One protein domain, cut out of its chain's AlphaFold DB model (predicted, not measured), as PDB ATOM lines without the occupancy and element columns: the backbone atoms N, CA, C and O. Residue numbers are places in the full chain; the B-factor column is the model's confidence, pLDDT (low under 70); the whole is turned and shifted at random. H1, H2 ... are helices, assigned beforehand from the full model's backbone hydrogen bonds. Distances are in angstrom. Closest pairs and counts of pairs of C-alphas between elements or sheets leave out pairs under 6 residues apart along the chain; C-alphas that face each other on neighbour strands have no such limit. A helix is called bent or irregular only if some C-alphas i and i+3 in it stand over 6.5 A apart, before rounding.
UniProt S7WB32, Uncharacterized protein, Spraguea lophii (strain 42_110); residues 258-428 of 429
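AT A GLANCE: This is residues 258 to 428 of the 429 residues of an uncharacterized protein of Spraguea lophii (strain 42_110) (UniProt S7WB32). The long helix H6 runs along one side of this helical domain, packing near its start on H5 and with its later part on H4, while a hairpin of H8 and H9 makes the opposite side. The short helices H1 and H2 and the first arm of the bent helix H3 fill the space between; its second arm packs beside H4, and tiny H7 packs on the start of H4. The printed part has 171 residues with nine named helices, H1 to H9 in order, and no named strand; the class is all helix. It is compact, with a radius of gyration of the C-alphas of 16.0 A and spans of 50 by 37 by 25 A.

HOW THE PARTS SIT: H1, residues 258 to 265, and H9, residues 415 to 426, touch about perpendicular at 87 degrees, closest at C-alphas Thr 258 and Ser 426, 5.7 A apart. H2, residues 273 to 282, touches H8, residues 400 to 412, at a steep tilt of 45 degrees; the closest C-alphas, Ile 277 and Leu 410, are 4.9 A apart. H3, residues 288 to 306, was assigned as one helix by its hydrogen bonds but is bent, with C-alphas 295 and 298 7.4 A apart; its arms are H3a, residues 288 to 295, and H3b, residues 298 to 306. H3a touches H5, residues 334 to 354, closest at C-alphas Leu 295 and Ala 340, 4.4 A. H3b and H4, residues 311 to 326, form a hairpin at a shallow tilt of 20 degrees, with C-alphas Ile 306 and Lys 314 closest at 5.6 A. H4 touches H6, residues 359 to 386, opposite ways at a shallow tilt of 17 degrees; the closest C-alphas are Leu 326 and Gln 374, 6.3 A apart. H5 and H6 form a hairpin, closest at C-alphas Ile 352 and Ser 362, 6.4 A. H7, residues 389 to 392, touches H4, closest at C-alphas Phe 392 and Asn 311, 5.4 A. H8 and H9 form a hairpin, closest at C-alphas Leu 409 and Asp 417, 5.2 A. H6 is apart from H8 and H9. Every O i to N i+4 pair is within hydrogen-bond range in H1, H3a, H3b, H4, H5, H8 and H9, against 4 of 6 in H2 and 23 of 24 in H6; H7 is too short for such a pair.

IN THESE COORDINATES: H1 begins at C-alpha 258 (-63.291, -18.145, 111.796). From first to last C-alpha H4 measures 23.0 A, H5 30.1 A, H6 41.6 A and H8 18.2 A. H9 ends at C-alpha 426 (-62.279, -23.802, 111.629).

THE WHOLE: The two C-alphas farthest apart, Lys 310 and Lys 358, are 51.0 A apart. The printed part has no cut and no long link. Mean pLDDT of the printed part is 89.5; residues 355 to 362 and 364 to 365 are under 70.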
ATOM      1  N   THR A 258     -64.256 -17.547 112.730       88.06
ATOM      2  CA  THR A 258     -63.291 -18.145 111.796       88.06
ATOM      3  C   THR A 258     -62.771 -17.183 110.717       88.06
ATOM      4  O   THR A 258     -61.564 -17.051 110.545       88.06
ATOM      5  N   GLU A 259     -63.644 -16.491 109.985       88.31
ATOM      6  CA  GLU A 259     -63.257 -15.527 108.943       88.31
ATOM      7  C   GLU A 259     -62.541 -14.316 109.539       88.31
ATOM      8  O   GLU A 259     -61.573 -13.822 108.967       88.31
ATOM      9  N   LEU A 260     -62.988 -13.844 110.705       90.81
ATOM     10  CA  LEU A 260     -62.313 -12.758 111.411       90.81
ATOM     11  C   LEU A 260     -60.915 -13.187 111.875       90.81
ATOM     12  O   LEU A 260     -59.947 -12.459 111.660       90.81
ATOM     13  N   ARG A 261     -60.805 -14.395 112.436       93.06
ATOM     14  CA  ARG A 261     -59.547 -15.032 112.841       93.06
ATOM     15  C   ARG A 261     -58.592 -15.169 111.658       93.06
ATOM     16  O   ARG A 261     -57.432 -14.784 111.785       93.06
ATOM     17  N   MET A 262     -59.072 -15.652 110.510       93.56
ATOM     18  CA  MET A 262     -58.295 -15.734 109.266       93.56
ATOM     19  C   MET A 262     -57.768 -14.363 108.848       93.56
ATOM     20  O   MET A 262     -56.572 -14.196 108.634       93.56
ATOM     21  N   GLU A 263     -58.648 -13.369 108.766       93.56
ATOM     22  CA  GLU A 263     -58.301 -12.025 108.306       93.56
ATOM     23  C   GLU A 263     -57.255 -11.363 109.199       93.56
ATOM     24  O   GLU A 263     -56.265 -10.836 108.701       93.56
ATOM     25  N   ILE A 264     -57.411 -11.433 110.522       94.94
ATOM     26  CA  ILE A 264     -56.422 -10.854 111.438       94.94
ATOM     27  C   ILE A 264     -55.109 -11.648 111.378       94.94
ATOM     28  O   ILE A 264     -54.038 -11.050 111.284       94.94
ATOM     29  N   SER A 265     -55.179 -12.985 111.390       96.19
ATOM     30  CA  SER A 265     -53.991 -13.852 111.418       96.19
ATOM     31  C   SER A 265     -53.152 -13.751 110.145       96.19
ATOM     32  O   SER A 265     -51.928 -13.802 110.215       96.19
ATOM     33  N   LEU A 266     -53.784 -13.552 108.988       96.38
ATOM     34  CA  LEU A 266     -53.117 -13.433 107.687       96.38
ATOM     35  C   LEU A 266     -52.773 -11.981 107.311       96.38
ATOM     36  O   LEU A 266     -52.553 -11.682 106.139       96.38
ATOM     37  N   ALA A 267     -52.705 -11.080 108.300       96.81
ATOM     38  CA  ALA A 267     -52.357  -9.666 108.133       96.81
ATOM     39  C   ALA A 267     -53.316  -8.857 107.234       96.81
ATOM     40  O   ALA A 267     -52.923  -7.859 106.625       96.81
ATOM     41  N   GLY A 268     -54.601  -9.220 107.222       94.69
ATOM     42  CA  GLY A 268     -55.658  -8.568 106.447       94.69
ATOM     43  C   GLY A 268     -55.889  -7.093 106.778       94.69
ATOM     44  O   GLY A 268     -56.411  -6.359 105.945       94.69
ATOM     45  N   SER A 269     -55.448  -6.620 107.950       94.94
ATOM     46  CA  SER A 269     -55.447  -5.194 108.313       94.94
ATOM     47  C   SER A 269     -54.351  -4.372 107.621       94.94
ATOM     48  O   SER A 269     -54.444  -3.144 107.567       94.94
ATOM     49  N   ILE A 270     -53.310  -5.032 107.114       96.38
ATOM     50  CA  ILE A 270     -52.231  -4.420 106.330       96.38
ATOM     51  C   ILE A 270     -52.552  -4.585 104.847       96.38
ATOM     52  O   ILE A 270     -52.486  -3.607 104.096       96.38
ATOM     53  N   MET A 271     -52.926  -5.805 104.449       94.38
ATOM     54  CA  MET A 271     -53.335  -6.144 103.093       94.38
ATOM     55  C   MET A 271     -54.324  -7.313 103.090       94.38
ATOM     56  O   MET A 271     -53.962  -8.431 103.452       94.38
ATOM     57  N   THR A 272     -55.564  -7.070 102.659       90.31
ATOM     58  CA  THR A 272     -56.622  -8.092 102.611       90.31
ATOM     59  C   THR A 272     -56.172  -9.333 101.819       90.31
ATOM     60  O   THR A 272     -55.724  -9.180 100.675       90.31
ATOM     61  N   PRO A 273     -56.340 -10.569 102.336       88.25
ATOM     62  CA  PRO A 273     -55.860 -11.782 101.669       88.25
ATOM     63  C   PRO A 273     -56.411 -11.965 100.254       88.25
ATOM     64  O   PRO A 273     -55.681 -12.333  99.336       88.25
ATOM     65  N   GLY A 274     -57.690 -11.632 100.051       81.94
ATOM     66  CA  GLY A 274     -58.323 -11.674  98.733       81.94
ATOM     67  C   GLY A 274     -57.657 -10.745  97.715       81.94
ATOM     68  O   GLY A 274     -57.526 -11.116  96.554       81.94
ATOM     69  N   VAL A 275     -57.193  -9.568  98.146       83.38
ATOM     70  CA  VAL A 275     -56.430  -8.636  97.302       83.38
ATOM     71  C   VAL A 275     -55.024  -9.176  97.039       83.38
ATOM     72  O   VAL A 275     -54.543  -9.095  95.913       83.38
ATOM     73  N   LEU A 276     -54.378  -9.762  98.048       90.38
ATOM     74  CA  LEU A 276     -53.020 -10.289  97.928       90.38
ATOM     75  C   LEU A 276     -52.921 -11.443  96.926       90.38
ATOM     76  O   LEU A 276     -52.100 -11.368  96.018       90.38
ATOM     77  N   ILE A 277     -53.800 -12.451  97.023       86.94
ATOM     78  CA  ILE A 277     -53.902 -13.571  96.059       86.94
ATOM     79  C   ILE A 277     -53.950 -13.041  94.626       86.94
ATOM     80  O   ILE A 277     -53.277 -13.495  93.707       86.94
ATOM     81  N   ASN A 278     -54.777 -12.030  94.461       80.62
ATOM     82  CA  ASN A 278     -55.085 -11.390  93.210       80.62
ATOM     83  C   ASN A 278     -53.878 -10.628  92.626       80.62
ATOM     84  O   ASN A 278     -53.631 -10.700  91.419       80.62
ATOM     85  N   ILE A 279     -53.099  -9.947  93.473       86.06
ATOM     86  CA  ILE A 279     -51.824  -9.350  93.071       86.06
ATOM     87  C   ILE A 279     -50.836 -10.441  92.647       86.06
ATOM     88  O   ILE A 279     -50.298 -10.354  91.550       86.06
ATOM     89  N   PHE A 280     -50.666 -11.497  93.445       88.38
ATOM     90  CA  PHE A 280     -49.712 -12.579  93.171       88.38
ATOM     91  C   PHE A 280     -49.984 -13.323  91.857       88.38
ATOM     92  O   PHE A 280     -49.050 -13.664  91.145       88.38
ATOM     93  N   LYS A 281     -51.250 -13.480  91.455       85.00
ATOM     94  CA  LYS A 281     -51.596 -13.999  90.115       85.00
ATOM     95  C   LYS A 281     -51.107 -13.135  88.964       85.00
ATOM     96  O   LYS A 281     -50.968 -13.607  87.841       85.00
ATOM     97  N   SER A 282     -51.010 -11.839  89.216       81.19
ATOM     98  CA  SER A 282     -50.863 -10.833  88.175       81.19
ATOM     99  C   SER A 282     -49.440 -10.323  88.062       81.19
ATOM    100  O   SER A 282     -49.162  -9.602  87.116       81.19
ATOM    101  N   ILE A 283     -48.557 -10.636  89.009       86.50
ATOM    102  CA  ILE A 283     -47.148 -10.260  88.949       86.50
ATOM    103  C   ILE A 283     -46.265 -11.448  89.273       86.50
ATOM    104  O   ILE A 283     -46.542 -12.211  90.191       86.50
ATOM    105  N   GLN A 284     -45.163 -11.563  88.540       86.56
ATOM    106  CA  GLN A 284     -44.095 -12.464  88.925       86.56
ATOM    107  C   GLN A 284     -43.373 -11.862  90.131       86.56
ATOM    108  O   GLN A 284     -42.933 -10.710  90.100       86.56
ATOM    109  N   ILE A 285     -43.305 -12.637  91.206       88.19
ATOM    110  CA  ILE A 285     -42.667 -12.250  92.454       88.19
ATOM    111  C   ILE A 285     -41.598 -13.281  92.762       88.19
ATOM    112  O   ILE A 285     -41.900 -14.462  92.940       88.19
ATOM    113  N   ASP A 286     -40.368 -12.806  92.890       88.88
ATOM    114  CA  ASP A 286     -39.282 -13.608  93.426       88.88
ATOM    115  C   ASP A 286     -39.392 -13.666  94.954       88.88
ATOM    116  O   ASP A 286     -39.747 -12.679  95.603       88.88
ATOM    117  N   ASP A 287     -39.062 -14.822  95.530       93.44
ATOM    118  CA  ASP A 287     -38.965 -15.015  96.984       93.44
ATOM    119  C   ASP A 287     -40.260 -14.653  97.752       93.44
ATOM    120  O   ASP A 287     -40.300 -13.833  98.679       93.44
ATOM    121  N   VAL A 288     -41.361 -15.293  97.343       94.31
ATOM    122  CA  VAL A 288     -42.691 -15.153  97.963       94.31
ATOM    123  C   VAL A 288     -42.652 -15.376  99.472       94.31
ATOM    124  O   VAL A 288     -43.288 -14.638 100.224       94.31
ATOM    125  N   GLU A 289     -41.875 -16.352  99.934       95.88
ATOM    126  CA  GLU A 289     -41.757 -16.664 101.355       95.88
ATOM    127  C   GLU A 289     -41.221 -15.476 102.160       95.88
ATOM    128  O   GLU A 289     -41.823 -15.087 103.165       95.88
ATOM    129  N   LYS A 290     -40.145 -14.825 101.704       96.56
ATOM    130  CA  LYS A 290     -39.608 -13.627 102.361       96.56
ATOM    131  C   LYS A 290     -40.610 -12.478 102.385       96.56
ATOM    132  O   LYS A 290     -40.698 -11.767 103.391       96.56
ATOM    133  N   ILE A 291     -41.371 -12.293 101.307       96.62
ATOM    134  CA  ILE A 291     -42.417 -11.266 101.237       96.62
ATOM    135  C   ILE A 291     -43.515 -11.536 102.264       96.62
ATOM    136  O   ILE A 291     -43.851 -10.640 103.042       96.62
ATOM    137  N   ILE A 292     -44.036 -12.762 102.320       96.94
ATOM    138  CA  ILE A 292     -45.103 -13.129 103.257       96.94
ATOM    139  C   ILE A 292     -44.614 -13.112 104.699       96.94
ATOM    140  O   ILE A 292     -45.340 -12.641 105.577       96.94
ATOM    141  N   ASN A 293     -43.371 -13.510 104.956       96.81
ATOM    142  CA  ASN A 293     -42.771 -13.395 106.279       96.81
ATOM    143  C   ASN A 293     -42.701 -11.939 106.745       96.81
ATOM    144  O   ASN A 293     -43.135 -11.648 107.855       96.81
ATOM    145  N   LYS A 294     -42.249 -11.008 105.897       97.62
ATOM    146  CA  LYS A 294     -42.226  -9.576 106.243       97.62
ATOM    147  C   LYS A 294     -43.626  -8.984 106.408       97.62
ATOM    148  O   LYS A 294     -43.862  -8.243 107.357       97.62
ATOM    149  N   LEU A 295     -44.557  -9.322 105.515       97.19
ATOM    150  CA  LEU A 295     -45.926  -8.801 105.551       97.19
ATOM    151  C   LEU A 295     -46.682  -9.264 106.807       97.19
ATOM    152  O   LEU A 295     -47.416  -8.487 107.412       97.19
ATOM    153  N   THR A 296     -46.476 -10.517 107.221       97.50
ATOM    154  CA  THR A 296     -47.144 -11.115 108.388       97.50
ATOM    155  C   THR A 296     -46.376 -10.936 109.701       97.50
ATOM    156  O   THR A 296     -46.916 -11.231 110.769       97.50
ATOM    157  N   GLN A 297     -45.151 -10.398 109.664       97.50
ATOM    158  CA  GLN A 297     -44.308 -10.212 110.847       97.50
ATOM    159  C   GLN A 297     -44.984  -9.424 111.985       97.50
ATOM    160  O   GLN A 297     -44.874  -9.865 113.133       97.50
ATOM    161  N   PRO A 298     -45.723  -8.322 111.735       97.50
ATOM    162  CA  PRO A 298     -46.423  -7.607 112.805       97.50
ATOM    163  C   PRO A 298     -47.427  -8.494 113.546       97.50
ATOM    164  O   PRO A 298     -47.535  -8.431 114.770       97.50
ATOM    165  N   VAL A 299     -48.125  -9.365 112.811       97.56
ATOM    166  CA  VAL A 299     -49.092 -10.309 113.378       97.56
ATOM    167  C   VAL A 299     -48.381 -11.431 114.128       97.56
ATOM    168  O   VAL A 299     -48.824 -11.809 115.206       97.56
ATOM    169  N   ALA A 300     -47.247 -11.923 113.623       96.62
ATOM    170  CA  ALA A 300     -46.439 -12.922 114.321       96.62
ATOM    171  C   ALA A 300     -45.898 -12.391 115.663       96.62
ATOM    172  O   ALA A 300     -45.921 -13.099 116.670       96.62
ATOM    173  N   LEU A 301     -45.446 -11.132 115.701       96.62
ATOM    174  CA  LEU A 301     -45.021 -10.472 116.938       96.62
ATOM    175  C   LEU A 301     -46.195 -10.264 117.897       96.62
ATOM    176  O   LEU A 301     -46.060 -10.557 119.086       96.62
ATOM    177  N   LEU A 302     -47.348  -9.816 117.392       96.31
ATOM    178  CA  LEU A 302     -48.566  -9.688 118.189       96.31
ATOM    179  C   LEU A 302     -48.991 -11.041 118.779       96.31
ATOM    180  O   LEU A 302     -49.237 -11.122 119.978       96.31
ATOM    181  N   PHE A 303     -48.996 -12.108 117.972       95.56
ATOM    182  CA  PHE A 303     -49.325 -13.472 118.392       95.56
ATOM    183  C   PHE A 303     -48.440 -13.952 119.552       95.56
ATOM    184  O   PHE A 303     -48.949 -14.492 120.533       95.56
ATOM    185  N   LYS A 304     -47.126 -13.688 119.487       94.06
ATOM    186  CA  LYS A 304     -46.191 -14.001 120.582       94.06
ATOM    187  C   LYS A 304     -46.540 -13.264 121.877       94.06
ATOM    188  O   LYS A 304     -46.504 -13.880 122.937       94.06
ATOM    189  N   HIS A 305     -46.909 -11.983 121.797       93.50
ATOM    190  CA  HIS A 305     -47.229 -11.167 122.977       93.50
ATOM    191  C   HIS A 305     -48.566 -11.541 123.619       93.50
ATOM    192  O   HIS A 305     -48.691 -11.511 124.838       93.50
ATOM    193  N   ILE A 306     -49.571 -11.907 122.819       94.19
ATOM    194  CA  ILE A 306     -50.900 -12.210 123.359       94.19
ATOM    195  C   ILE A 306     -51.015 -13.627 123.941       94.19
ATOM    196  O   ILE A 306     -52.019 -13.931 124.578       94.19
ATOM    197  N   LYS A 307     -50.035 -14.513 123.716       90.06
ATOM    198  CA  LYS A 307     -50.138 -15.941 124.071       90.06
ATOM    199  C   LYS A 307     -50.326 -16.179 125.575       90.06
ATOM    200  O   LYS A 307     -51.026 -17.113 125.950       90.06
ATOM    201  N   SER A 308     -49.722 -15.345 126.420       88.19
ATOM    202  CA  SER A 308     -49.665 -15.530 127.879       88.19
ATOM    203  C   SER A 308     -50.501 -14.531 128.683       88.19
ATOM    204  O   SER A 308     -50.407 -14.521 129.907       88.19
ATOM    205  N   ILE A 309     -51.294 -13.680 128.028       94.50
ATOM    206  CA  ILE A 309     -52.088 -12.641 128.703       94.50
ATOM    207  C   ILE A 309     -53.576 -12.997 128.746       94.50
ATOM    208  O   ILE A 309     -54.050 -13.863 128.006       94.50
ATOM    209  N   LYS A 310     -54.334 -12.304 129.600       94.50
ATOM    210  CA  LYS A 310     -55.784 -12.506 129.747       94.50
ATOM    211  C   LYS A 310     -56.542 -12.022 128.511       94.50
ATOM    212  O   LYS A 310     -56.137 -11.064 127.860       94.50
ATOM    213  N   ASN A 311     -57.681 -12.643 128.204       93.50
ATOM    214  CA  ASN A 311     -58.465 -12.331 127.002       93.50
ATOM    215  C   ASN A 311     -58.909 -10.857 126.900       93.50
ATOM    216  O   ASN A 311     -58.891 -10.292 125.804       93.50
ATOM    217  N   SER A 312     -59.231 -10.210 128.022       90.25
ATOM    218  CA  SER A 312     -59.529  -8.770 128.079       90.25
ATOM    219  C   SER A 312     -58.345  -7.907 127.611       90.25
ATOM    220  O   SER A 312     -58.502  -6.968 126.828       90.25
ATOM    221  N   GLU A 313     -57.124  -8.270 128.006       94.75
ATOM    222  CA  GLU A 313     -55.888  -7.620 127.564       94.75
ATOM    223  C   GLU A 313     -55.570  -7.939 126.097       94.75
ATOM    224  O   GLU A 313     -55.148  -7.043 125.359       94.75
ATOM    225  N   LYS A 314     -55.851  -9.171 125.632       96.38
ATOM    226  CA  LYS A 314     -55.736  -9.540 124.207       96.38
ATOM    227  C   LYS A 314     -56.599  -8.631 123.341       96.38
ATOM    228  O   LYS A 314     -56.090  -8.075 122.369       96.38
ATOM    229  N   LYS A 315     -57.871  -8.421 123.710       96.00
ATOM    230  CA  LYS A 315     -58.784  -7.510 122.997       96.00
ATOM    231  C   LYS A 315     -58.185  -6.116 122.862       96.00
ATOM    232  O   LYS A 315     -58.095  -5.581 121.757       96.00
ATOM    233  N   ASN A 316     -57.702  -5.563 123.971       95.06
ATOM    234  CA  ASN A 316     -57.101  -4.236 123.991       95.06
ATOM    235  C   ASN A 316     -55.840  -4.144 123.118       95.06
ATOM    236  O   ASN A 316     -55.682  -3.169 122.379       95.06
ATOM    237  N   LEU A 317     -54.950  -5.140 123.154       95.56
ATOM    238  CA  LEU A 317     -53.751  -5.152 122.308       95.56
ATOM    239  C   LEU A 317     -54.079  -5.302 120.820       95.56
ATOM    240  O   LEU A 317     -53.481  -4.602 120.004       95.56
ATOM    241  N   ILE A 318     -55.052  -6.142 120.460       96.50
ATOM    242  CA  ILE A 318     -55.493  -6.309 119.068       96.50
ATOM    243  C   ILE A 318     -56.108  -5.010 118.545       96.50
ATOM    244  O   ILE A 318     -55.740  -4.551 117.466       96.50
ATOM    245  N   LEU A 319     -56.973  -4.350 119.322       96.25
ATOM    246  CA  LEU A 319     -57.532  -3.051 118.938       96.25
ATOM    247  C   LEU A 319     -56.448  -1.973 118.820       96.25
ATOM    248  O   LEU A 319     -56.489  -1.167 117.888       96.25
ATOM    249  N   LYS A 320     -55.447  -1.956 119.711       95.81
ATOM    250  CA  LYS A 320     -54.288  -1.052 119.587       95.81
ATOM    251  C   LYS A 320     -53.495  -1.325 118.307       95.81
ATOM    252  O   LYS A 320     -53.141  -0.371 117.614       95.81
ATOM    253  N   PHE A 321     -53.259  -2.591 117.965       96.56
ATOM    254  CA  PHE A 321     -52.606  -2.995 116.719       96.56
ATOM    255  C   PHE A 321     -53.391  -2.537 115.482       96.56
ATOM    256  O   PHE A 321     -52.835  -1.836 114.636       96.56
ATOM    257  N   LEU A 322     -54.688  -2.845 115.403       96.62
ATOM    258  CA  LEU A 322     -55.535  -2.467 114.266       96.62
ATOM    259  C   LEU A 322     -55.621  -0.945 114.100       96.62
ATOM    260  O   LEU A 322     -55.506  -0.427 112.991       96.62
ATOM    261  N   ASN A 323     -55.736  -0.200 115.202       96.00
ATOM    262  CA  ASN A 323     -55.686   1.261 115.161       96.00
ATOM    263  C   ASN A 323     -54.329   1.793 114.683       96.00
ATOM    264  O   ASN A 323     -54.282   2.824 114.014       96.00
ATOM    265  N   SER A 324     -53.237   1.094 114.997       95.31
ATOM    266  CA  SER A 324     -51.892   1.455 114.533       95.31
ATOM    267  C   SER A 324     -51.694   1.185 113.038       95.31
ATOM    268  O   SER A 324     -50.865   1.835 112.409       95.31
ATOM    269  N   CYS A 325     -52.504   0.294 112.453       95.00
ATOM    270  CA  CYS A 325     -52.595   0.099 111.004       95.00
ATOM    271  C   CYS A 325     -53.355   1.245 110.291       95.00
ATOM    272  O   CYS A 325     -53.237   1.417 109.080       95.00
ATOM    273  N   LEU A 326     -54.156   2.040 111.012       92.12
ATOM    274  CA  LEU A 326     -54.854   3.207 110.447       92.12
ATOM    275  C   LEU A 326     -54.095   4.511 110.665       92.12
ATOM    276  O   LEU A 326     -54.045   5.365 109.784       92.12
ATOM    277  N   LYS A 327     -53.569   4.694 111.874       89.19
ATOM    278  CA  LYS A 327     -52.865   5.899 112.291       89.19
ATOM    279  C   LYS A 327     -51.543   5.474 112.887       89.19
ATOM    280  O   LYS A 327     -51.530   4.710 113.849       89.19
ATOM    281  N   ARG A 328     -50.447   5.998 112.341       77.75
ATOM    282  CA  ARG A 328     -49.108   5.724 112.855       77.75
ATOM    283  C   ARG A 328     -49.063   6.104 114.335       77.75
ATOM    284  O   ARG A 328     -49.352   7.242 114.697       77.75
ATOM    285  N   LYS A 329     -48.756   5.126 115.180       82.62
ATOM    286  CA  LYS A 329     -48.585   5.294 116.622       82.62
ATOM    287  C   LYS A 329     -47.260   4.670 117.008       82.62
ATOM    288  O   LYS A 329     -46.918   3.598 116.508       82.62
ATOM    289  N   ASP A 330     -46.546   5.326 117.907       81.44
ATOM    290  CA  ASP A 330     -45.368   4.728 118.513       81.44
ATOM    291  C   ASP A 330     -45.806   3.570 119.411       81.44
ATOM    292  O   ASP A 330     -46.570   3.737 120.362       81.44
ATOM    293  N   ASN A 331     -45.388   2.362 119.039       87.81
ATOM    294  CA  ASN A 331     -45.632   1.132 119.778       87.81
ATOM    295  C   ASN A 331     -44.544   0.095 119.445       87.81
ATOM    296  O   ASN A 331     -43.733   0.293 118.538       87.81
ATOM    297  N   PHE A 332     -44.565  -1.042 120.144       91.81
ATOM    298  CA  PHE A 332     -43.590  -2.126 119.963       91.81
ATOM    299  C   PHE A 332     -43.621  -2.790 118.571       91.81
ATOM    300  O   PHE A 332     -42.687  -3.496 118.205       91.81
ATOM    301  N   LEU A 333     -44.676  -2.570 117.783       94.44
ATOM    302  CA  LEU A 333     -44.843  -3.110 116.432       94.44
ATOM    303  C   LEU A 333     -44.409  -2.126 115.339       94.44
ATOM    304  O   LEU A 333     -44.367  -2.531 114.179       94.44
ATOM    305  N   LYS A 334     -44.077  -0.869 115.671       94.31
ATOM    306  CA  LYS A 334     -43.826   0.214 114.704       94.31
ATOM    307  C   LYS A 334     -42.869  -0.194 113.589       94.31
ATOM    308  O   LYS A 334     -43.216  -0.060 112.423       94.31
ATOM    309  N   GLN A 335     -41.701  -0.736 113.937       95.50
ATOM    310  CA  GLN A 335     -40.705  -1.147 112.944       95.50
ATOM    311  C   GLN A 335     -41.241  -2.254 112.028       95.50
ATOM    312  O   GLN A 335     -41.147  -2.143 110.809       95.50
ATOM    313  N   SER A 336     -41.856  -3.293 112.603       96.81
ATOM    314  CA  SER A 336     -42.432  -4.388 111.816       96.81
ATOM    315  C   SER A 336     -43.571  -3.915 110.908       96.81
ATOM    316  O   SER A 336     -43.685  -4.378 109.777       96.81
ATOM    317  N   LEU A 337     -44.400  -2.973 111.378       96.94
ATOM    318  CA  LEU A 337     -45.461  -2.364 110.582       96.94
ATOM    319  C   LEU A 337     -44.855  -1.569 109.427       96.94
ATOM    320  O   LEU A 337     -45.239  -1.801 108.286       96.94
ATOM    321  N   ASP A 338     -43.884  -0.693 109.691       95.69
ATOM    322  CA  ASP A 338     -43.209   0.094 108.653       95.69
ATOM    323  C   ASP A 338     -42.604  -0.818 107.565       95.69
ATOM    324  O   ASP A 338     -42.733  -0.537 106.373       95.69
ATOM    325  N   GLU A 339     -41.996  -1.947 107.944       97.56
ATOM    326  CA  GLU A 339     -41.503  -2.952 106.994       97.56
ATOM    327  C   GLU A 339     -42.629  -3.627 106.197       97.56
ATOM    328  O   GLU A 339     -42.527  -3.747 104.974       97.56
ATOM    329  N   ALA A 340     -43.723  -4.015 106.850       97.62
ATOM    330  CA  ALA A 340     -44.875  -4.611 106.182       97.62
ATOM    331  C   ALA A 340     -45.555  -3.632 105.201       97.62
ATOM    332  O   ALA A 340     -45.903  -4.022 104.086       97.62
ATOM    333  N   TYR A 341     -45.679  -2.347 105.552       96.31
ATOM    334  CA  TYR A 341     -46.202  -1.305 104.657       96.31
ATOM    335  C   TYR A 341     -45.264  -1.006 103.482       96.31
ATOM    336  O   TYR A 341     -45.747  -0.755 102.375       96.31
ATOM    337  N   LYS A 342     -43.939  -1.082 103.675       96.88
ATOM    338  CA  LYS A 342     -42.974  -1.013 102.563       96.88
ATOM    339  C   LYS A 342     -43.184  -2.165 101.583       96.88
ATOM    340  O   LYS A 342     -43.245  -1.928 100.380       96.88
ATOM    341  N   ILE A 343     -43.361  -3.387 102.087       96.81
ATOM    342  CA  ILE A 343     -43.660  -4.560 101.254       96.81
ATOM    343  C   ILE A 343     -44.997  -4.408 100.530       96.81
ATOM    344  O   ILE A 343     -45.057  -4.629  99.324       96.81
ATOM    345  N   ARG A 344     -46.055  -3.966 101.218       95.06
ATOM    346  CA  ARG A 344     -47.348  -3.681 100.583       95.06
ATOM    347  C   ARG A 344     -47.204  -2.674  99.444       95.06
ATOM    348  O   ARG A 344     -47.708  -2.912  98.353       95.06
ATOM    349  N   SER A 345     -46.508  -1.567  99.697       94.62
ATOM    350  CA  SER A 345     -46.300  -0.507  98.704       94.62
ATOM    351  C   SER A 345     -45.530  -1.031  97.495       94.62
ATOM    352  O   SER A 345     -45.934  -0.780  96.367       94.62
ATOM    353  N   PHE A 346     -44.487  -1.835  97.727       95.06
ATOM    354  CA  PHE A 346     -43.739  -2.519  96.674       95.06
ATOM    355  C   PHE A 346     -44.631  -3.439  95.827       95.06
ATOM    356  O   PHE A 346     -44.595  -3.360  94.601       95.06
ATOM    357  N   LEU A 347     -45.462  -4.274  96.460       93.44
ATOM    358  CA  LEU A 347     -46.369  -5.187  95.759       93.44
ATOM    359  C   LEU A 347     -47.393  -4.431  94.912       93.44
ATOM    360  O   LEU A 347     -47.579  -4.751  93.741       93.44
ATOM    361  N   VAL A 348     -48.029  -3.409  95.488       89.44
ATOM    362  CA  VAL A 348     -49.003  -2.565  94.786       89.44
ATOM    363  C   VAL A 348     -48.333  -1.828  93.627       89.44
ATOM    364  O   VAL A 348     -48.882  -1.798  92.529       89.44
ATOM    365  N   GLN A 349     -47.130  -1.291  93.826       89.50
ATOM    366  CA  GLN A 349     -46.378  -0.613  92.775       89.50
ATOM    367  C   GLN A 349     -46.027  -1.566  91.626       89.50
ATOM    368  O   GLN A 349     -46.366  -1.268  90.483       89.50
ATOM    369  N   LYS A 350     -45.430  -2.729  91.914       89.56
ATOM    370  CA  LYS A 350     -45.113  -3.756  90.904       89.56
ATOM    371  C   LYS A 350     -46.343  -4.172  90.113       89.56
ATOM    372  O   LYS A 350     -46.306  -4.334  88.895       89.56
ATOM    373  N   PHE A 351     -47.448  -4.320  90.821       86.38
ATOM    374  CA  PHE A 351     -48.725  -4.655  90.239       86.38
ATOM    375  C   PHE A 351     -49.259  -3.553  89.307       86.38
ATOM    376  O   PHE A 351     -49.709  -3.855  88.204       86.38
ATOM    377  N   ILE A 352     -49.143  -2.277  89.686       81.94
ATOM    378  CA  ILE A 352     -49.501  -1.134  88.830       81.94
ATOM    379  C   ILE A 352     -48.590  -1.044  87.598       81.94
ATOM    380  O   ILE A 352     -49.085  -0.820  86.490       81.94
ATOM    381  N   GLU A 353     -47.281  -1.239  87.778       82.94
ATOM    382  CA  GLU A 353     -46.280  -1.249  86.704       82.94
ATOM    383  C   GLU A 353     -46.615  -2.314  85.652       82.94
ATOM    384  O   GLU A 353     -46.663  -2.010  84.458       82.94
ATOM    385  N   ASN A 354     -46.964  -3.531  86.087       79.00
ATOM    386  CA  ASN A 354     -47.323  -4.618  85.177       79.00
ATOM    387  C   ASN A 354     -48.579  -4.327  84.330       79.00
ATOM    388  O   ASN A 354     -48.796  -4.914  83.273       79.00
ATOM    389  N   LEU A 355     -49.420  -3.378  84.746       68.56
ATOM    390  CA  LEU A 355     -50.635  -3.011  84.017       68.56
ATOM    391  C   LEU A 355     -50.414  -1.948  82.936       68.56
ATOM    392  O   LEU A 355     -51.379  -1.598  82.245       68.56
ATOM    393  N   SER A 356     -49.173  -1.477  82.763       65.25
ATOM    394  CA  SER A 356     -48.770  -0.478  81.761       65.25
ATOM    395  C   SER A 356     -49.483   0.879  81.906       65.25
ATOM    396  O   SER A 356     -49.793   1.547  80.915       65.25
ATOM    397  N   TYR A 357     -49.781   1.309  83.136       58.22
ATOM    398  CA  TYR A 357     -50.389   2.622  83.385       58.22
ATOM    399  C   TYR A 357     -49.341   3.749  83.425       58.22
ATOM    400  O   TYR A 357     -48.304   3.632  84.069       58.22
ATOM    401  N   LYS A 358     -49.634   4.881  82.760       56.19
ATOM    402  CA  LYS A 358     -48.834   6.123  82.836       56.19
ATOM    403  C   LYS A 358     -48.934   6.764  84.234       56.19
ATOM    404  O   LYS A 358     -50.022   6.783  84.811       56.19
ATOM    405  N   ASN A 359     -47.858   7.414  84.694       57.56
ATOM    406  CA  ASN A 359     -47.656   7.953  86.057       57.56
ATOM    407  C   ASN A 359     -48.878   8.618  86.732       57.56
ATOM    408  O   ASN A 359     -49.160   8.328  87.890       57.56
ATOM    409  N   LYS A 360     -49.652   9.470  86.037       56.62
ATOM    410  CA  LYS A 360     -50.828  10.140  86.644       56.62
ATOM    411  C   LYS A 360     -51.972   9.182  87.020       56.62
ATOM    412  O   LYS A 360     -52.673   9.441  87.990       56.62
ATOM    413  N   LYS A 361     -52.176   8.082  86.281       63.09
ATOM    414  CA  LYS A 361     -53.200   7.068  86.614       63.09
ATOM    415  C   LYS A 361     -52.731   6.141  87.738       63.09
ATOM    416  O   LYS A 361     -53.557   5.667  88.511       63.09
ATOM    417  N   SER A 362     -51.421   5.929  87.844       68.25
ATOM    418  CA  SER A 362     -50.792   5.089  88.866       68.25
ATOM    419  C   SER A 362     -51.047   5.614  90.280       68.25
ATOM    420  O   SER A 362     -51.420   4.830  91.148       68.25
ATOM    421  N   GLN A 363     -50.950   6.933  90.490       71.62
ATOM    422  CA  GLN A 363     -51.215   7.534  91.803       71.62
ATOM    423  C   GLN A 363     -52.675   7.360  92.242       71.62
ATOM    424  O   GLN A 363     -52.929   6.913  93.352       71.62
ATOM    425  N   ILE A 364     -53.635   7.620  91.347       69.56
ATOM    426  CA  ILE A 364     -55.071   7.455  91.639       69.56
ATOM    427  C   ILE A 364     -55.385   6.007  92.043       69.56
ATOM    428  O   ILE A 364     -56.169   5.757  92.957       69.56
ATOM    429  N   ILE A 365     -54.774   5.036  91.361       66.25
ATOM    430  CA  ILE A 365     -54.936   3.617  91.684       66.25
ATOM    431  C   ILE A 365     -54.372   3.307  93.074       66.25
ATOM    432  O   ILE A 365     -55.020   2.604  93.850       66.25
ATOM    433  N   PHE A 366     -53.189   3.831  93.385       76.25
ATOM    434  CA  PHE A 366     -52.558   3.647  94.686       76.25
ATOM    435  C   PHE A 366     -53.425   4.224  95.816       76.25
ATOM    436  O   PHE A 366     -53.725   3.525  96.784       76.25
ATOM    437  N   ASP A 367     -53.928   5.448  95.647       74.25
ATOM    438  CA  ASP A 367     -54.802   6.109  96.624       74.25
ATOM    439  C   ASP A 367     -56.105   5.319  96.849       74.25
ATOM    440  O   ASP A 367     -56.603   5.208  97.973       74.25
ATOM    441  N   ASN A 368     -56.650   4.713  95.788       74.44
ATOM    442  CA  ASN A 368     -57.829   3.854  95.879       74.44
ATOM    443  C   ASN A 368     -57.552   2.553  96.647       74.44
ATOM    444  O   ASN A 368     -58.397   2.138  97.445       74.44
ATOM    445  N   PHE A 369     -56.383   1.931  96.453       78.69
ATOM    446  CA  PHE A 369     -55.951   0.780  97.253       78.69
ATOM    447  C   PHE A 369     -55.867   1.136  98.735       78.69
ATOM    448  O   PHE A 369     -56.399   0.409  99.577       78.69
ATOM    449  N   ASP A 370     -55.250   2.272  99.053       81.81
ATOM    450  CA  ASP A 370     -55.108   2.732 100.430       81.81
ATOM    451  C   ASP A 370     -56.467   3.031 101.066       81.81
ATOM    452  O   ASP A 370     -56.735   2.590 102.186       81.81
ATOM    453  N   LYS A 371     -57.367   3.712 100.347       80.38
ATOM    454  CA  LYS A 371     -58.727   3.996 100.826       80.38
ATOM    455  C   LYS A 371     -59.525   2.714 101.068       80.38
ATOM    456  O   LYS A 371     -60.208   2.607 102.087       80.38
ATOM    457  N   TYR A 372     -59.436   1.744 100.157       81.12
ATOM    458  CA  TYR A 372     -60.069   0.435 100.321       81.12
ATOM    459  C   TYR A 372     -59.535  -0.277 101.567       81.12
ATOM    460  O   TYR A 372     -60.307  -0.648 102.450       81.12
ATOM    461  N   GLN A 373     -58.212  -0.380 101.693       87.50
ATOM    462  CA  GLN A 373     -57.578  -1.062 102.813       87.50
ATOM    463  C   GLN A 373     -57.886  -0.382 104.156       87.50
ATOM    464  O   GLN A 373     -58.127  -1.057 105.154       87.50
ATOM    465  N   GLN A 374     -57.939   0.953 104.199       87.62
ATOM    466  CA  GLN A 374     -58.365   1.685 105.395       87.62
ATOM    467  C   GLN A 374     -59.809   1.352 105.792       87.62
ATOM    468  O   GLN A 374     -60.105   1.248 106.984       87.62
ATOM    469  N   ASN A 375     -60.714   1.194 104.825       82.25
ATOM    470  CA  ASN A 375     -62.093   0.802 105.103       82.25
ATOM    471  C   ASN A 375     -62.172  -0.631 105.640       82.25
ATOM    472  O   ASN A 375     -62.856  -0.853 106.639       82.25
ATOM    473  N   GLU A 376     -61.422  -1.569 105.061       85.19
ATOM    474  CA  GLU A 376     -61.338  -2.943 105.568       85.19
ATOM    475  C   GLU A 376     -60.803  -2.989 107.003       85.19
ATOM    476  O   GLU A 376     -61.393  -3.636 107.869       85.19
ATOM    477  N   THR A 377     -59.760  -2.218 107.313       92.81
ATOM    478  CA  THR A 377     -59.220  -2.140 108.677       92.81
ATOM    479  C   THR A 377     -60.207  -1.497 109.656       92.81
ATOM    480  O   THR A 377     -60.353  -1.982 110.778       92.81
ATOM    481  N   LYS A 378     -60.950  -0.455 109.252       92.12
ATOM    482  CA  LYS A 378     -62.039   0.115 110.073       92.12
ATOM    483  C   LYS A 378     -63.147  -0.906 110.333       92.12
ATOM    484  O   LYS A 378     -63.679  -0.950 111.440       92.12
ATOM    485  N   ASN A 379     -63.489  -1.723 109.339       87.00
ATOM    486  CA  ASN A 379     -64.473  -2.790 109.496       87.00
ATOM    487  C   ASN A 379     -63.965  -3.868 110.462       87.00
ATOM    488  O   ASN A 379     -64.699  -4.251 111.366       87.00
ATOM    489  N   LEU A 380     -62.699  -4.292 110.351       92.25
ATOM    490  CA  LEU A 380     -62.081  -5.220 111.305       92.25
ATOM    491  C   LEU A 380     -62.135  -4.694 112.744       92.25
ATOM    492  O   LEU A 380     -62.482  -5.452 113.643       92.25
ATOM    493  N   ILE A 381     -61.847  -3.406 112.966       95.25
ATOM    494  CA  ILE A 381     -61.952  -2.781 114.295       95.25
ATOM    495  C   ILE A 381     -63.378  -2.904 114.837       95.25
ATOM    496  O   ILE A 381     -63.557  -3.425 115.934       95.25
ATOM    497  N   LYS A 382     -64.386  -2.505 114.049       93.38
ATOM    498  CA  LYS A 382     -65.800  -2.589 114.448       93.38
ATOM    499  C   LYS A 382     -66.228  -4.014 114.795       93.38
ATOM    500  O   LYS A 382     -67.011  -4.205 115.719       93.38
ATOM    501  N   GLU A 383     -65.747  -5.013 114.058       90.88
ATOM    502  CA  GLU A 383     -66.069  -6.415 114.341       90.88
ATOM    503  C   GLU A 383     -65.377  -6.910 115.618       90.88
ATOM    504  O   GLU A 383     -66.022  -7.537 116.453       90.88
ATOM    505  N   VAL A 384     -64.105  -6.563 115.832       93.62
ATOM    506  CA  VAL A 384     -63.368  -6.915 117.060       93.62
ATOM    507  C   VAL A 384     -63.960  -6.231 118.300       93.62
ATOM    508  O   VAL A 384     -63.993  -6.828 119.375       93.62
ATOM    509  N   GLU A 385     -64.464  -5.003 118.179       94.50
ATOM    510  CA  GLU A 385     -65.129  -4.289 119.279       94.50
ATOM    511  C   GLU A 385     -66.376  -5.028 119.786       94.50
ATOM    512  O   GLU A 385     -66.602  -5.067 121.000       94.50
ATOM    513  N   LYS A 386     -67.133  -5.673 118.886       91.94
ATOM    514  CA  LYS A 386     -68.361  -6.428 119.201       91.94
ATOM    515  C   LYS A 386     -68.107  -7.779 119.878       91.94
ATOM    516  O   LYS A 386     -69.019  -8.310 120.511       91.94
ATOM    517  N   LEU A 387     -66.905  -8.342 119.735       90.69
ATOM    518  CA  LEU A 387     -66.564  -9.646 120.305       90.69
ATOM    519  C   LEU A 387     -66.555  -9.624 121.839       90.69
ATOM    520  O   LEU A 387     -66.133  -8.643 122.468       90.69
ATOM    521  N   GLN A 388     -66.964 -10.742 122.432       90.56
ATOM    522  CA  GLN A 388     -66.903 -10.998 123.868       90.56
ATOM    523  C   GLN A 388     -65.518 -11.520 124.256       90.56
ATOM    524  O   GLN A 388     -64.795 -12.053 123.421       90.56
ATOM    525  N   GLU A 389     -65.135 -11.420 125.532       90.50
ATOM    526  CA  GLU A 389     -63.798 -11.841 125.986       90.50
ATOM    527  C   GLU A 389     -63.483 -13.309 125.670       90.50
ATOM    528  O   GLU A 389     -62.362 -13.634 125.288       90.50
ATOM    529  N   LYS A 390     -64.471 -14.203 125.760       90.50
ATOM    530  CA  LYS A 390     -64.305 -15.619 125.397       90.50
ATOM    531  C   LYS A 390     -63.864 -15.824 123.940       90.50
ATOM    532  O   LYS A 390     -63.118 -16.750 123.660       90.50
ATOM    533  N   ASP A 391     -64.247 -14.924 123.034       91.19
ATOM    534  CA  ASP A 391     -63.950 -15.033 121.601       91.19
ATOM    535  C   ASP A 391     -62.481 -14.690 121.281       91.19
ATOM    536  O   ASP A 391     -62.020 -14.900 120.160       91.19
ATOM    537  N   PHE A 392     -61.732 -14.156 122.257       93.62
ATOM    538  CA  PHE A 392     -60.305 -13.833 122.130       93.62
ATOM    539  C   PHE A 392     -59.383 -15.019 122.440       93.62
ATOM    540  O   PHE A 392     -58.155 -14.894 122.361       93.62
ATOM    541  N   GLU A 393     -59.949 -16.182 122.757       90.25
ATOM    542  CA  GLU A 393     -59.205 -17.431 122.744       90.25
ATOM    543  C   GLU A 393     -58.827 -17.784 121.297       90.25
ATOM    544  O   GLU A 393     -59.673 -17.884 120.409       90.25
ATOM    545  N   ASN A 394     -57.522 -17.874 121.026       89.75
ATOM    546  CA  ASN A 394     -56.973 -18.202 119.704       89.75
ATOM    547  C   ASN A 394     -57.505 -17.336 118.535       89.75
ATOM    548  O   ASN A 394     -57.523 -17.773 117.384       89.75
ATOM    549  N   ILE A 395     -57.928 -16.092 118.800       92.56
ATOM    550  CA  ILE A 395     -58.415 -15.153 117.767       92.56
ATOM    551  C   ILE A 395     -57.331 -14.746 116.763       92.56
ATOM    552  O   ILE A 395     -57.628 -14.403 115.622       92.56
ATOM    553  N   ILE A 396     -56.067 -14.801 117.181       94.50
ATOM    554  CA  ILE A 396     -54.914 -14.746 116.288       94.50
ATOM    555  C   ILE A 396     -54.213 -16.082 116.406       94.50
ATOM    556  O   ILE A 396     -53.880 -16.513 117.510       94.50
ATOM    557  N   TYR A 397     -53.984 -16.718 115.267       93.19
ATOM    558  CA  TYR A 397     -53.313 -17.998 115.192       93.19
ATOM    559  C   TYR A 397     -52.524 -18.072 113.884       93.19
ATOM    560  O   TYR A 397     -53.080 -18.272 112.805       93.19
ATOM    561  N   LEU A 398     -51.214 -17.853 113.988       93.88
ATOM    562  CA  LEU A 398     -50.301 -17.781 112.848       93.88
ATOM    563  C   LEU A 398     -49.086 -18.676 113.106       93.88
ATOM    564  O   LEU A 398     -48.030 -18.217 113.542       93.88
ATOM    565  N   THR A 399     -49.262 -19.974 112.873       92.81
ATOM    566  CA  THR A 399     -48.176 -20.960 112.909       92.81
ATOM    567  C   THR A 399     -47.428 -20.991 111.579       92.81
ATOM    568  O   THR A 399     -47.942 -20.529 110.556       92.81
ATOM    569  N   ASP A 400     -46.234 -21.584 111.564       92.56
ATOM    570  CA  ASP A 400     -45.478 -21.744 110.319       92.56
ATOM    571  C   ASP A 400     -46.227 -22.622 109.308       92.56
ATOM    572  O   ASP A 400     -46.224 -22.308 108.123       92.56
ATOM    573  N   ASN A 401     -46.984 -23.636 109.755       93.62
ATOM    574  CA  ASN A 401     -47.832 -24.421 108.851       93.62
ATOM    575  C   ASN A 401     -48.889 -23.551 108.146       93.62
ATOM    576  O   ASN A 401     -49.053 -23.653 106.934       93.62
ATOM    577  N   ILE A 402     -49.563 -22.650 108.871       94.56
ATOM    578  CA  ILE A 402     -50.548 -21.737 108.268       94.56
ATOM    579  C   ILE A 402     -49.883 -20.782 107.281       94.56
ATOM    580  O   ILE A 402     -50.442 -20.524 106.219       94.56
ATOM    581  N   LYS A 403     -48.685 -20.278 107.596       95.25
ATOM    582  CA  LYS A 403     -47.925 -19.450 106.652       95.25
ATOM    583  C   LYS A 403     -47.598 -20.219 105.377       95.25
ATOM    584  O   LYS A 403     -47.791 -19.678 104.295       95.25
ATOM    585  N   GLN A 404     -47.156 -21.471 105.492       95.69
ATOM    586  CA  GLN A 404     -46.843 -22.312 104.336       95.69
ATOM    587  C   GLN A 404     -48.095 -22.647 103.512       95.69
ATOM    588  O   GLN A 404     -48.054 -22.585 102.286       95.69
ATOM    589  N   GLU A 405     -49.231 -22.942 104.152       95.38
ATOM    590  CA  GLU A 405     -50.517 -23.102 103.457       95.38
ATOM    591  C   GLU A 405     -50.936 -21.811 102.745       95.38
ATOM    592  O   GLU A 405     -51.380 -21.854 101.599       95.38
ATOM    593  N   TYR A 406     -50.738 -20.653 103.380       95.81
ATOM    594  CA  TYR A 406     -51.044 -19.361 102.775       95.81
ATOM    595  C   TYR A 406     -50.140 -19.039 101.586       95.81
ATOM    596  O   TYR A 406     -50.640 -18.618 100.548       95.81
ATOM    597  N   ILE A 407     -48.835 -19.301 101.687       95.75
ATOM    598  CA  ILE A 407     -47.894 -19.169 100.567       95.75
ATOM    599  C   ILE A 407     -48.326 -20.066  99.403       95.75
ATOM    600  O   ILE A 407     -48.413 -19.587  98.275       95.75
ATOM    601  N   LYS A 408     -48.670 -21.334  99.667       95.06
ATOM    602  CA  LYS A 408     -49.181 -22.251  98.633       95.06
ATOM    603  C   LYS A 408     -50.431 -21.700  97.958       95.06
ATOM    604  O   LYS A 408     -50.470 -21.652  96.734       95.06
ATOM    605  N   LEU A 409     -51.390 -21.202  98.740       94.12
ATOM    606  CA  LEU A 409     -52.592 -20.567  98.206       94.12
ATOM    607  C   LEU A 409     -52.268 -19.356  97.318       94.12
ATOM    608  O   LEU A 409     -52.884 -19.187  96.271       94.12
ATOM    609  N   LEU A 410     -51.328 -18.501  97.719       92.19
ATOM    610  CA  LEU A 410     -50.944 -17.332  96.922       92.19
ATOM    611  C   LEU A 410     -50.303 -17.725  95.587       92.19
ATOM    612  O   LEU A 410     -50.488 -17.016  94.601       92.19
ATOM    613  N   MET A 411     -49.585 -18.848  95.558       90.81
ATOM    614  CA  MET A 411     -48.921 -19.362  94.360       90.81
ATOM    615  C   MET A 411     -49.863 -20.138  93.429       90.81
ATOM    616  O   MET A 411     -49.686 -20.090  92.216       90.81
ATOM    617  N   SER A 412     -50.847 -20.861  93.974       89.62
ATOM    618  CA  SER A 412     -51.734 -21.741  93.199       89.62
ATOM    619  C   SER A 412     -53.098 -21.122  92.866       89.62
ATOM    620  O   SER A 412     -53.706 -21.484  91.861       89.62
ATOM    621  N   ASP A 413     -53.619 -20.246  93.736       84.25
ATOM    622  CA  ASP A 413     -55.028 -19.822  93.805       84.25
ATOM    623  C   ASP A 413     -56.062 -20.971  93.785       84.25
ATOM    624  O   ASP A 413     -57.255 -20.770  93.524       84.25
ATOM    625  N   SER A 414     -55.642 -22.198  94.083       87.00
ATOM    626  CA  SER A 414     -56.515 -23.356  93.938       87.00
ATOM    627  C   SER A 414     -57.674 -23.303  94.942       87.00
ATOM    628  O   SER A 414     -57.544 -22.826  96.075       87.00
ATOM    629  N   GLN A 415     -58.848 -23.794  94.533       83.12
ATOM    630  CA  GLN A 415     -59.983 -23.916  95.453       83.12
ATOM    631  C   GLN A 415     -59.667 -24.895  96.594       83.12
ATOM    632  O   GLN A 415     -60.127 -24.695  97.714       83.12
ATOM    633  N   GLU A 416     -58.846 -25.911  96.324       90.25
ATOM    634  CA  GLU A 416     -58.378 -26.877  97.315       90.25
ATOM    635  C   GLU A 416     -57.570 -26.203  98.433       90.25
ATOM    636  O   GLU A 416     -57.891 -26.375  99.609       90.25
ATOM    637  N   ASP A 417     -56.596 -25.355  98.089       88.62
ATOM    638  CA  ASP A 417     -55.782 -24.633  99.073       88.62
ATOM    639  C   ASP A 417     -56.623 -23.629  99.881       88.62
ATOM    640  O   ASP A 417     -56.422 -23.470 101.089       88.62
ATOM    641  N   LYS A 418     -57.631 -22.997  99.254       86.81
ATOM    642  CA  LYS A 418     -58.594 -22.127  99.959       86.81
ATOM    643  C   LYS A 418     -59.377 -22.898 101.011       86.81
ATOM    644  O   LYS A 418     -59.501 -22.432 102.145       86.81
ATOM    645  N   GLU A 419     -59.930 -24.051 100.641       85.75
ATOM    646  CA  GLU A 419     -60.694 -24.886 101.568       85.75
ATOM    647  C   GLU A 419     -59.801 -25.488 102.656       85.75
ATOM    648  O   GLU A 419     -60.224 -25.572 103.810       85.75
ATOM    649  N   LYS A 420     -58.543 -25.810 102.339       90.88
ATOM    650  CA  LYS A 420     -57.564 -26.282 103.319       90.88
ATOM    651  C   LYS A 420     -57.314 -25.249 104.416       90.88
ATOM    652  O   LYS A 420     -57.513 -25.571 105.584       90.88
ATOM    653  N   ILE A 421     -56.989 -24.002 104.061       90.69
ATOM    654  CA  ILE A 421     -56.777 -22.932 105.053       90.69
ATOM    655  C   ILE A 421     -58.043 -22.703 105.882       90.69
ATOM    656  O   ILE A 421     -57.971 -22.624 107.108       90.69
ATOM    657  N   LYS A 422     -59.219 -22.623 105.243       88.62
ATOM    658  CA  LYS A 422     -60.490 -22.474 105.973       88.62
ATOM    659  C   LYS A 422     -60.690 -23.603 106.979       88.62
ATOM    660  O   LYS A 422     -61.047 -23.337 108.121       88.62
ATOM    661  N   LYS A 423     -60.440 -24.853 106.578       89.56
ATOM    662  CA  LYS A 423     -60.540 -26.022 107.457       89.56
ATOM    663  C   LYS A 423     -59.558 -25.928 108.626       89.56
ATOM    664  O   LYS A 423     -59.969 -26.177 109.756       89.56
ATOM    665  N   THR A 424     -58.315 -25.507 108.377       91.56
ATOM    666  CA  THR A 424     -57.307 -25.267 109.419       91.56
ATOM    667  C   THR A 424     -57.808 -24.245 110.444       91.56
ATOM    668  O   THR A 424     -57.749 -24.506 111.642       91.56
ATOM    669  N   PHE A 425     -58.382 -23.122 110.000       90.88
ATOM    670  CA  PHE A 425     -58.895 -22.091 110.910       90.88
ATOM    671  C   PHE A 425     -60.186 -22.476 111.644       90.88
ATOM    672  O   PHE A 425     -60.363 -22.076 112.798       90.88
ATOM    673  N   SER A 426     -61.062 -23.258 111.010       87.50
ATOM    674  CA  SER A 426     -62.279 -23.802 111.629       87.50
ATOM    675  C   SER A 426     -61.980 -24.857 112.697       87.50
ATOM    676  O   SER A 426     -62.780 -25.049 113.606       87.50
ATOM    677  N   ALA A 427     -60.847 -25.557 112.590       88.81
ATOM    678  CA  ALA A 427     -60.434 -26.579 113.553       88.81
ATOM    679  C   ALA A 427     -59.841 -25.994 114.848       88.81
ATOM    680  O   ALA A 427     -59.692 -26.716 115.837       88.81
ATOM    681  N   ILE A 428     -59.498 -24.703 114.855       86.62
ATOM    682  CA  ILE A 428     -58.995 -24.006 116.038       86.62
ATOM    683  C   ILE A 428     -60.174 -23.773 116.983       86.62
ATOM    684  O   ILE A 428     -61.099 -23.023 116.653       86.62
TER     685      ILE A 428